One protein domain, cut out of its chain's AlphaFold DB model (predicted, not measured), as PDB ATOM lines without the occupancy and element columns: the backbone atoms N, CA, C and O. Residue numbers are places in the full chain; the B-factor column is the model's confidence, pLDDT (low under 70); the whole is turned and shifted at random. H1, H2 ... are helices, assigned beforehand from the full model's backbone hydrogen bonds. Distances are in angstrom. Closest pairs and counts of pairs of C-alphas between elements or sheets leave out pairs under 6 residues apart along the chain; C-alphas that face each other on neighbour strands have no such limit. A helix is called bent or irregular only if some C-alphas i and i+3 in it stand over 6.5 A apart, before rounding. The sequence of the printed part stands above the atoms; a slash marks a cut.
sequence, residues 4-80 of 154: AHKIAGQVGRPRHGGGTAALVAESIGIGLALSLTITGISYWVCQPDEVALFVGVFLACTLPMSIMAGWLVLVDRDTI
ATOM      1  N   ALA A   4     116.553 185.439  89.215       69.94
ATOM      2  CA  ALA A   4     117.546 186.504  89.347       69.94
ATOM      3  C   ALA A   4     117.576 187.469  88.148       69.94
ATOM      4  O   ALA A   4     117.794 188.661  88.331       69.94
ATOM      5  N   HIS A   5     117.314 186.979  86.933       71.06
ATOM      6  CA  HIS A   5     117.284 187.818  85.735       71.06
ATOM      7  C   HIS A   5     116.045 188.721  85.706       71.06
ATOM      8  O   HIS A   5     116.145 189.888  85.353       71.06
ATOM      9  N   LYS A   6     114.895 188.208  86.166       76.44
ATOM     10  CA  LYS A   6     113.655 188.989  86.275       76.44
ATOM     11  C   LYS A   6     113.767 190.091  87.334       76.44
ATOM     12  O   LYS A   6     113.352 191.212  87.084       76.44
ATOM     13  N   ILE A   7     114.357 189.784  88.493       74.94
ATOM     14  CA  ILE A   7     114.597 190.782  89.549       74.94
ATOM     15  C   ILE A   7     115.587 191.846  89.058       74.94
ATOM     16  O   ILE A   7     115.367 193.031  89.278       74.94
ATOM     17  N   ALA A   8     116.643 191.448  88.340       75.00
ATOM     18  CA  ALA A   8     117.599 192.400  87.780       75.00
ATOM     19  C   ALA A   8     116.957 193.351  86.752       75.00
ATOM     20  O   ALA A   8     117.216 194.550  86.809       75.00
ATOM     21  N   GLY A   9     116.086 192.839  85.873       73.44
ATOM     22  CA  GLY A   9     115.325 193.656  84.919       73.44
ATOM     23  C   GLY A   9     114.321 194.609  85.578       73.44
ATOM     24  O   GLY A   9     114.102 195.709  85.086       73.44
ATOM     25  N   GLN A  10     113.767 194.247  86.741       82.44
ATOM     26  CA  GLN A  10     112.874 195.124  87.514       82.44
ATOM     27  C   GLN A  10     113.608 196.231  88.285       82.44
ATOM     28  O   GLN A  10     113.039 197.292  88.516       82.44
ATOM     29  N   VAL A  11     114.852 195.989  88.710       82.94
ATOM     30  CA  VAL A  11     115.662 196.971  89.457       82.94
ATOM     31  C   VAL A  11     116.381 197.947  88.520       82.94
ATOM     32  O   VAL A  11     116.646 199.081  88.916       82.94
ATOM     33  N   GLY A  12     116.706 197.525  87.297       86.56
ATOM     34  CA  GLY A  12     117.412 198.341  86.309       86.56
ATOM     35  C   GLY A  12     118.929 198.404  86.524       86.56
ATOM     36  O   GLY A  12     119.543 197.574  87.212       86.56
ATOM     37  N   ARG A  13     119.563 199.384  85.879       87.81
ATOM     38  CA  ARG A  13     121.016 199.621  85.856       87.81
ATOM     39  C   ARG A  13     121.309 201.094  86.165       87.81
ATOM     40  O   ARG A  13     120.442 201.933  85.962       87.81
ATOM     41  N   PRO A  14     122.500 201.428  86.688       88.31
ATOM     42  CA  PRO A  14     122.835 202.813  87.007       88.31
ATOM     43  C   PRO A  14     123.127 203.629  85.738       88.31
ATOM     44  O   PRO A  14     123.777 203.129  84.816       88.31
ATOM     45  N   ARG A  15     122.730 204.910  85.727       85.50
ATOM     46  CA  ARG A  15     122.891 205.822  84.571       85.50
ATOM     47  C   ARG A  15     124.334 206.062  84.114       85.50
ATOM     48  O   ARG A  15     124.577 206.399  82.963       85.50
ATOM     49  N   HIS A  16     125.307 205.899  85.009       83.94
ATOM     50  CA  HIS A  16     126.727 206.148  84.724       83.94
ATOM     51  C   HIS A  16     127.463 204.890  84.221       83.94
ATOM     52  O   HIS A  16     128.685 204.898  84.083       83.94
ATOM     53  N   GLY A  17     126.723 203.811  83.940       75.06
ATOM     54  CA  GLY A  17     127.266 202.508  83.567       75.06
ATOM     55  C   GLY A  17     127.568 201.629  84.784       75.06
ATOM     56  O   GLY A  17     127.960 202.104  85.844       75.06
ATOM     57  N   GLY A  18     127.347 200.318  84.647       81.75
ATOM     58  CA  GLY A  18     127.581 199.351  85.721       81.75
ATOM     59  C   GLY A  18     126.619 198.162  85.719       81.75
ATOM     60  O   GLY A  18     125.844 197.929  84.780       81.75
ATOM     61  N   GLY A  19     126.697 197.371  86.787       86.44
ATOM     62  CA  GLY A  19     125.770 196.274  87.065       86.44
ATOM     63  C   GLY A  19     124.691 196.677  88.071       86.44
ATOM     64  O   GLY A  19     124.895 197.576  88.882       86.44
ATOM     65  N   THR A  20     123.571 195.954  88.076       85.75
ATOM     66  CA  THR A  20     122.475 196.126  89.048       85.75
ATOM     67  C   THR A  20     122.953 196.036  90.504       85.75
ATOM     68  O   THR A  20     122.447 196.742  91.368       85.75
ATOM     69  N   ALA A  21     123.983 195.228  90.786       86.50
ATOM     70  CA  ALA A  21     124.569 195.126  92.123       86.50
ATOM     71  C   ALA A  21     125.222 196.437  92.602       86.50
ATOM     72  O   ALA A  21     125.098 196.777  93.775       86.50
ATOM     73  N   ALA A  22     125.878 197.183  91.703       87.94
ATOM     74  CA  ALA A  22     126.474 198.478  92.033       87.94
ATOM     75  C   ALA A  22     125.383 199.508  92.354       87.94
ATOM     76  O   ALA A  22     125.457 200.167  93.384       87.94
ATOM     77  N   LEU A  23     124.313 199.542  91.550       90.12
ATOM     78  CA  LEU A  23     123.151 200.399  91.796       90.12
ATOM     79  C   LEU A  23     122.526 200.135  93.174       90.12
ATOM     80  O   LEU A  23     122.267 201.075  93.920       90.12
ATOM     81  N   VAL A  24     122.309 198.866  93.537       90.88
ATOM     82  CA  VAL A  24     121.752 198.506  94.852       90.88
ATOM     83  C   VAL A  24     122.688 198.938  95.982       90.88
ATOM     84  O   VAL A  24     122.227 199.532  96.954       90.88
ATOM     85  N   ALA A  25     123.993 198.683  95.855       92.31
ATOM     86  CA  ALA A  25     124.970 199.061  96.874       92.31
ATOM     87  C   ALA A  25     125.041 200.587  97.075       92.31
ATOM     88  O   ALA A  25     125.002 201.059  98.211       92.31
ATOM     89  N   GLU A  26     125.077 201.358  95.987       91.12
ATOM     90  CA  GLU A  26     125.081 202.824  96.030       91.12
ATOM     91  C   GLU A  26     123.779 203.379  96.621       91.12
ATOM     92  O   GLU A  26     123.814 204.275  97.464       91.12
ATOM     93  N   SER A  27     122.635 202.790  96.263       93.56
ATOM     94  CA  SER A  27     121.324 203.172  96.807       93.56
ATOM     95  C   SER A  27     121.237 202.921  98.311       93.56
ATOM     96  O   SER A  27     120.728 203.763  99.050       93.56
ATOM     97  N   ILE A  28     121.774 201.790  98.785       95.00
ATOM     98  CA  ILE A  28     121.874 201.485 100.217       95.00
ATOM     99  C   ILE A  28     122.794 202.491 100.914       95.00
ATOM    100  O   ILE A  28     122.437 202.996 101.975       95.00
ATOM    101  N   GLY A  29     123.941 202.821 100.315       95.12
ATOM    102  CA  GLY A  29     124.885 203.799 100.862       95.12
ATOM    103  C   GLY A  29     124.275 205.194 101.016       95.12
ATOM    104  O   GLY A  29     124.320 205.771 102.103       95.12
ATOM    105  N   ILE A  30     123.643 205.712  99.958       93.31
ATOM    106  CA  ILE A  30     122.925 206.997  99.988       93.31
ATOM    107  C   ILE A  30     121.774 206.940 100.994       93.31
ATOM    108  O   ILE A  30     121.608 207.854 101.804       93.31
ATOM    109  N   GLY A  31     121.001 205.853 100.975       94.25
ATOM    110  CA  GLY A  31     119.862 205.670 101.861       94.25
ATOM    111  C   GLY A  31     120.247 205.670 103.338       94.25
ATOM    112  O   GLY A  31     119.617 206.363 104.135       94.25
ATOM    113  N   LEU A  32     121.322 204.963 103.694       96.75
ATOM    114  CA  LEU A  32     121.891 204.960 105.041       96.75
ATOM    115  C   LEU A  32     122.358 206.357 105.457       96.75
ATOM    116  O   LEU A  32     122.009 206.811 106.545       96.75
ATOM    117  N   ALA A  33     123.103 207.056 104.596       96.44
ATOM    118  CA  ALA A  33     123.612 208.393 104.897       96.44
ATOM    119  C   ALA A  33     122.478 209.403 105.157       96.44
ATOM    120  O   ALA A  33     122.515 210.152 106.138       96.44
ATOM    121  N   LEU A  34     121.442 209.397 104.314       96.06
ATOM    122  CA  LEU A  34     120.268 210.259 104.469       96.06
ATOM    123  C   LEU A  34     119.464 209.906 105.724       96.06
ATOM    124  O   LEU A  34     119.133 210.792 106.510       96.06
ATOM    125  N   SER A  35     119.191 208.620 105.947       95.56
ATOM    126  CA  SER A  35     118.413 208.147 107.096       95.56
ATOM    127  C   SER A  35     119.103 208.459 108.430       95.56
ATOM    128  O   SER A  35     118.455 208.949 109.362       95.56
ATOM    129  N   LEU A  36     120.427 208.283 108.510       96.81
ATOM    130  CA  LEU A  36     121.220 208.667 109.681       96.81
ATOM    131  C   LEU A  36     121.206 210.180 109.909       96.81
ATOM    132  O   LEU A  36     121.078 210.622 111.049       96.81
ATOM    133  N   THR A  37     121.284 210.973 108.838       96.31
ATOM    134  CA  THR A  37     121.232 212.440 108.923       96.31
ATOM    135  C   THR A  37     119.878 212.912 109.458       96.31
ATOM    136  O   THR A  37     119.831 213.690 110.409       96.31
ATOM    137  N   ILE A  38     118.772 212.396 108.910       94.94
ATOM    138  CA  ILE A  38     117.409 212.725 109.360       94.94
ATOM    139  C   ILE A  38     117.215 212.318 110.823       94.94
ATOM    140  O   ILE A  38     116.716 213.108 111.626       94.94
ATOM    141  N   THR A  39     117.641 211.106 111.184       95.06
ATOM    142  CA  THR A  39     117.530 210.601 112.558       95.06
ATOM    143  C   THR A  39     118.379 211.426 113.525       95.06
ATOM    144  O   THR A  39     117.905 211.770 114.603       95.06
ATOM    145  N   GLY A  40     119.597 211.810 113.132       94.81
ATOM    146  CA  GLY A  40     120.497 212.635 113.938       94.81
ATOM    147  C   GLY A  40     119.964 214.048 114.178       94.81
ATOM    148  O   GLY A  40     119.979 214.522 115.313       94.81
ATOM    149  N   ILE A  41     119.421 214.697 113.143       93.88
ATOM    150  CA  ILE A  41     118.751 215.999 113.280       93.88
ATOM    151  C   ILE A  41     117.539 215.867 114.207       93.88
ATOM    152  O   ILE A  41     117.369 216.670 115.121       93.88
ATOM    153  N   SER A  42     116.724 214.830 114.010       91.94
ATOM    154  CA  SER A  42     115.527 214.600 114.825       91.94
ATOM    155  C   SER A  42     115.885 214.342 116.290       91.94
ATOM    156  O   SER A  42     115.240 214.884 117.180       91.94
ATOM    157  N   TYR A  43     116.951 213.584 116.554       93.56
ATOM    158  CA  TYR A  43     117.479 213.369 117.901       93.56
ATOM    159  C   TYR A  43     117.922 214.687 118.552       93.56
ATOM    160  O   TYR A  43     117.568 214.956 119.699       93.56
ATOM    161  N   TRP A  44     118.650 215.528 117.809       92.06
ATOM    162  CA  TRP A  44     119.130 216.820 118.307       92.06
ATOM    163  C   TRP A  44     117.984 217.776 118.672       92.06
ATOM    164  O   TRP A  44     118.076 218.489 119.670       92.06
ATOM    165  N   VAL A  45     116.893 217.757 117.900       90.00
ATOM    166  CA  VAL A  45     115.710 218.601 118.132       90.00
ATOM    167  C   VAL A  45     114.819 218.054 119.248       90.00
ATOM    168  O   VAL A  45     114.358 218.820 120.090       90.00
ATOM    169  N   CYS A  46     114.538 216.750 119.246       88.88
ATOM    170  CA  CYS A  46     113.541 216.158 120.137       88.88
ATOM    171  C   CYS A  46     114.089 215.781 121.517       88.88
ATOM    172  O   CYS A  46     113.282 215.641 122.428       88.88
ATOM    173  N   GLN A  47     115.408 215.593 121.659       89.75
ATOM    174  CA  GLN A  47     116.073 215.155 122.897       89.75
ATOM    175  C   GLN A  47     115.301 214.038 123.630       89.75
ATOM    176  O   GLN A  47     114.838 214.237 124.751       89.75
ATOM    177  N   PRO A  48     115.098 212.875 122.981       89.56
ATOM    178  CA  PRO A  48     114.244 211.817 123.512       89.56
ATOM    179  C   PRO A  48     114.856 211.158 124.755       89.56
ATOM    180  O   PRO A  48     116.049 210.857 124.766       89.56
ATOM    181  N   ASP A  49     114.017 210.836 125.743       91.38
ATOM    182  CA  ASP A  49     114.433 210.081 126.936       91.38
ATOM    183  C   ASP A  49     114.906 208.660 126.567       91.38
ATOM    184  O   ASP A  49     115.941 208.182 127.031       91.38
ATOM    185  N   GLU A  50     114.179 207.996 125.661       94.12
ATOM    186  CA  GLU A  50     114.446 206.623 125.220       94.12
ATOM    187  C   GLU A  50     115.186 206.588 123.874       94.12
ATOM    188  O   GLU A  50     114.612 206.325 122.810       94.12
ATOM    189  N   VAL A  51     116.494 206.853 123.914       93.69
ATOM    190  CA  VAL A  51     117.341 207.014 122.716       93.69
ATOM    191  C   VAL A  51     117.298 205.796 121.786       93.69
ATOM    192  O   VAL A  51     117.164 205.950 120.573       93.69
ATOM    193  N   ALA A  52     117.387 204.580 122.333       94.19
ATOM    194  CA  ALA A  52     117.441 203.358 121.527       94.19
ATOM    195  C   ALA A  52     116.134 203.110 120.756       94.19
ATOM    196  O   ALA A  52     116.167 202.776 119.571       94.19
ATOM    197  N   LEU A  53     114.985 203.317 121.411       93.12
ATOM    198  CA  LEU A  53     113.668 203.201 120.784       93.12
ATOM    199  C   LEU A  53     113.468 204.287 119.727       93.12
ATOM    200  O   LEU A  53     113.036 203.981 118.616       93.12
ATOM    201  N   PHE A  54     113.832 205.533 120.042       93.38
ATOM    202  CA  PHE A  54     113.720 206.649 119.109       93.38
ATOM    203  C   PHE A  54     114.525 206.398 117.831       93.38
ATOM    204  O   PHE A  54     113.970 206.440 116.734       93.38
ATOM    205  N   VAL A  55     115.816 206.080 117.969       93.94
ATOM    206  CA  VAL A  55     116.705 205.811 116.831       93.94
ATOM    207  C   VAL A  55     116.220 204.597 116.041       93.94
ATOM    208  O   VAL A  55     116.178 204.652 114.814       93.94
ATOM    209  N   GLY A  56     115.802 203.526 116.724       95.25
ATOM    210  CA  GLY A  56     115.289 202.319 116.079       95.25
ATOM    211  C   GLY A  56     114.056 202.589 115.214       95.25
ATOM    212  O   GLY A  56     114.028 202.193 114.049       95.25
ATOM    213  N   VAL A  57     113.061 203.305 115.748       94.12
ATOM    214  CA  VAL A  57     111.826 203.640 115.019       94.12
ATOM    215  C   VAL A  57     112.107 204.607 113.870       94.12
ATOM    216  O   VAL A  57     111.647 204.377 112.751       94.12
ATOM    217  N   PHE A  58     112.887 205.666 114.104       92.75
ATOM    218  CA  PHE A  58     113.203 206.640 113.057       92.75
ATOM    219  C   PHE A  58     113.993 206.016 111.908       92.75
ATOM    220  O   PHE A  58     113.651 206.252 110.747       92.75
ATOM    221  N   LEU A  59     114.997 205.182 112.194       95.31
ATOM    222  CA  LEU A  59     115.722 204.461 111.150       95.31
ATOM    223  C   LEU A  59     114.809 203.473 110.424       95.31
ATOM    224  O   LEU A  59     114.804 203.462 109.198       95.31
ATOM    225  N   ALA A  60     113.986 202.697 111.136       94.81
ATOM    226  CA  ALA A  60     113.066 201.750 110.503       94.81
ATOM    227  C   ALA A  60     112.098 202.432 109.519       94.81
ATOM    228  O   ALA A  60     111.812 201.880 108.457       94.81
ATOM    229  N   CYS A  61     111.633 203.643 109.837       93.56
ATOM    230  CA  CYS A  61     110.735 204.413 108.978       93.56
ATOM    231  C   CYS A  61     111.463 205.137 107.833       93.56
ATOM    232  O   CYS A  61     110.956 205.191 106.713       93.56
ATOM    233  N   THR A  62     112.632 205.725 108.097       93.62
ATOM    234  CA  THR A  62     113.322 206.590 107.122       93.62
ATOM    235  C   THR A  62     114.216 205.811 106.166       93.62
ATOM    236  O   THR A  62     114.267 206.147 104.986       93.62
ATOM    237  N   LEU A  63     114.866 204.742 106.629       94.44
ATOM    238  CA  LEU A  63     115.801 203.941 105.842       94.44
ATOM    239  C   LEU A  63     115.203 203.420 104.522       94.44
ATOM    240  O   LEU A  63     115.795 203.703 103.480       94.44
ATOM    241  N   PRO A  64     114.057 202.705 104.495       93.56
ATOM    242  CA  PRO A  64     113.530 202.174 103.238       93.56
ATOM    243  C   PRO A  64     113.190 203.289 102.240       93.56
ATOM    244  O   PRO A  64     113.471 203.155 101.049       93.56
ATOM    245  N   MET A  65     112.658 204.415 102.725       92.94
ATOM    246  CA  MET A  65     112.328 205.573 101.890       92.94
ATOM    247  C   MET A  65     113.583 206.248 101.330       92.94
ATOM    248  O   MET A  65     113.622 206.600 100.153       92.94
ATOM    249  N   SER A  66     114.631 206.393 102.141       94.06
ATOM    250  CA  SER A  66     115.899 206.981 101.710       94.06
ATOM    251  C   SER A  66     116.652 206.089 100.720       94.06
ATOM    252  O   SER A  66     117.222 206.608  99.762       94.06
ATOM    253  N   ILE A  67     116.629 204.763 100.903       94.19
ATOM    254  CA  ILE A  67     117.199 203.809  99.936       94.19
ATOM    255  C   ILE A  67     116.456 203.914  98.604       94.19
ATOM    256  O   ILE A  67     117.090 204.011  97.555       94.19
ATOM    257  N   MET A  68     115.121 203.943  98.646       92.56
ATOM    258  CA  MET A  68     114.294 204.105  97.451       92.56
ATOM    259  C   MET A  68     114.596 205.426  96.731       92.56
ATOM    260  O   MET A  68     114.735 205.439  95.513       92.56
ATOM    261  N   ALA A  69     114.754 206.527  97.470       90.56
ATOM    262  CA  ALA A  69     115.121 207.819  96.896       90.56
ATOM    263  C   ALA A  69     116.512 207.793  96.241       90.56
ATOM    264  O   ALA A  69     116.677 208.297  95.130       90.56
ATOM    265  N   GLY A  70     117.501 207.167  96.890       91.12
ATOM    266  CA  GLY A  70     118.836 206.971  96.319       91.12
ATOM    267  C   GLY A  70     118.795 206.161  95.023       91.12
ATOM    268  O   GLY A  70     119.380 206.571  94.021       91.12
ATOM    269  N   TRP A  71     118.030 205.068  95.015       94.12
ATOM    270  CA  TRP A  71     117.799 204.263  93.816       94.12
ATOM    271  C   TRP A  71     117.149 205.073  92.697       94.12
ATOM    272  O   TRP A  71     117.654 205.066  91.580       94.12
ATOM    273  N   LEU A  72     116.092 205.830  93.002       90.50
ATOM    274  CA  LEU A  72     115.342 206.621  92.024       90.50
ATOM    275  C   LEU A  72     116.210 207.690  91.350       90.50
ATOM    276  O   LEU A  72     116.029 207.985  90.172       90.50
ATOM    277  N   VAL A  73     117.180 208.249  92.076       90.31
ATOM    278  CA  VAL A  73     118.157 209.183  91.508       90.31
ATOM    279  C   VAL A  73     119.171 208.449  90.627       90.31
ATOM    280  O   VAL A  73     119.564 208.967  89.586       90.31
ATOM    281  N   LEU A  74     119.656 207.277  91.020       90.62
ATOM    282  CA  LEU A  74     120.766 206.616  90.325       90.62
ATOM    283  C   LEU A  74     120.338 205.758  89.132       90.62
ATOM    284  O   LEU A  74     121.126 205.596  88.193       90.62
ATOM    285  N   VAL A  75     119.134 205.190  89.183       91.56
ATOM    286  CA  VAL A  75     118.646 204.238  88.189       91.56
ATOM    287  C   VAL A  75     118.435 204.909  86.837       91.56
ATOM    288  O   VAL A  75     117.892 206.008  86.733       91.56
ATOM    289  N   ASP A  76     118.876 204.224  85.791       87.94
ATOM    290  CA  ASP A  76     118.509 204.523  84.420       87.94
ATOM    291  C   ASP A  76     117.153 203.881  84.119       87.94
ATOM    292  O   ASP A  76     117.017 202.652  84.080       87.94
ATOM    293  N   ARG A  77     116.138 204.724  83.933       82.06
ATOM    294  CA  ARG A  77     114.752 204.301  83.728       82.06
ATOM    295  C   ARG A  77     114.589 203.438  82.477       82.06
ATOM    296  O   ARG A  77     113.793 202.502  82.512       82.06
ATOM    297  N   ASP A  78     115.367 203.693  81.427       84.38
ATOM    298  CA  ASP A  78     115.259 202.974  80.149       84.38
ATOM    299  C   ASP A  78     115.715 201.513  80.262       84.38
ATOM    300  O   ASP A  78     115.451 200.684  79.393       84.38
ATOM    301  N   THR A  79     116.390 201.178  81.361       85.19
ATOM    302  CA  THR A  79     116.871 199.823  81.646       85.19
ATOM    303  C   THR A  79     115.910 199.004  82.506       85.19
ATOM    304  O   THR A  79     116.210 197.847  82.803       85.19
ATOM    305  N   ILE A  80     114.782 199.594  82.920       85.50
ATOM    306  CA  ILE A  80     113.747 198.934  83.718       85.50
ATOM    307  C   ILE A  80     112.724 198.285  82.782       85.50
ATOM    308  O   ILE A  80     112.065 198.954  81.983       85.50
TER     309      ILE A  80
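What this domain is: This is residues 4 to 80 of the 154 residues of an uncharacterized protein of Corynebacterium incognitum (UniProt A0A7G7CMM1). What shape does the backbone make? It is a long helical hairpin: the longest helix, H2, runs one way, and the bent helix H3 folds back along it, its second arm H3b crossing H2 while its first arm H3a touches H2 more sparingly. At the end away from the turn sit the short helix H1 and the printed part's last residues, where residues 13 to 14 form a short antiparallel pairing with residues 75 to 76. What is it built of, and how large is it? The printed part has 77 residues with three named helices, H1, H2 and H3 along the chain, and no named strand; the class is all helix. It is a loose rod, with a radius of gyration of the C-alphas of 15.3 A and spans of 46 by 22 by 15 A.

How they stand to each other: What touches the longest helix? H2, residues 20 to 46, touches H3b, residues 64 to 74, with its residues 23 to 35 alone; the closest C-alphas, of Gly 31 and Ile 67, are 3.8 A apart, and the two run opposite ways at a steep tilt of 49 degrees. H2 also touches H3a, residues 51 to 61, with its residues 35 to 43 alone, the closest C-alphas being those of Thr 39 and Phe 58 at 5.9 A; this is a helical hairpin, opposite ways at a steep tilt of 43 degrees. Where does the remaining helix stand? H1, residues 4 to 11, is close to H2 but not clearly touching, at a steep tilt of 50 degrees, the same way; the closest C-alphas, of Ala 8 and Thr 20, are 6.3 A apart. H1 is apart from H3a and H3b. Are the helices' backbones whole? In H1, H2, H3a and H3b every O i to N i+4 pair is within hydrogen-bond range.

Where its parts are: Where does the longest helix run? H2 goes from C-alpha 20 at (122.475, 196.126, 89.048) to C-alpha 46 at (113.541, 216.158, 120.137), 38.0 A. Where is the bend? H3, residues 51 to 74, was assigned by its hydrogen bonds as one helix, but it is bent: C-alphas 61 and 64 are 6.8 A apart. Its arms H3a and H3b, each 15.5 A long, stand at a steep tilt of 47 degrees; H3b ends with C-alpha 74 at (120.766, 206.616, 90.325). How long is H1? From C-alpha 4 to C-alpha 11 it measures 10.6 A.

The domain as a whole: How far does the domain reach? The two C-alphas farthest apart, those of Asp 49 and Asp 78, are 47.3 A apart. Is anything cut, and how are the helices linked? The printed part, residues 4 to 80, has no cut; the link from H2 to H3 is tight, with 4 residues, and that from H1 to H2 is short, with 8. Where is confidence low? The mean pLDDT of the printed part is 89.7, and residue 4 is under 70.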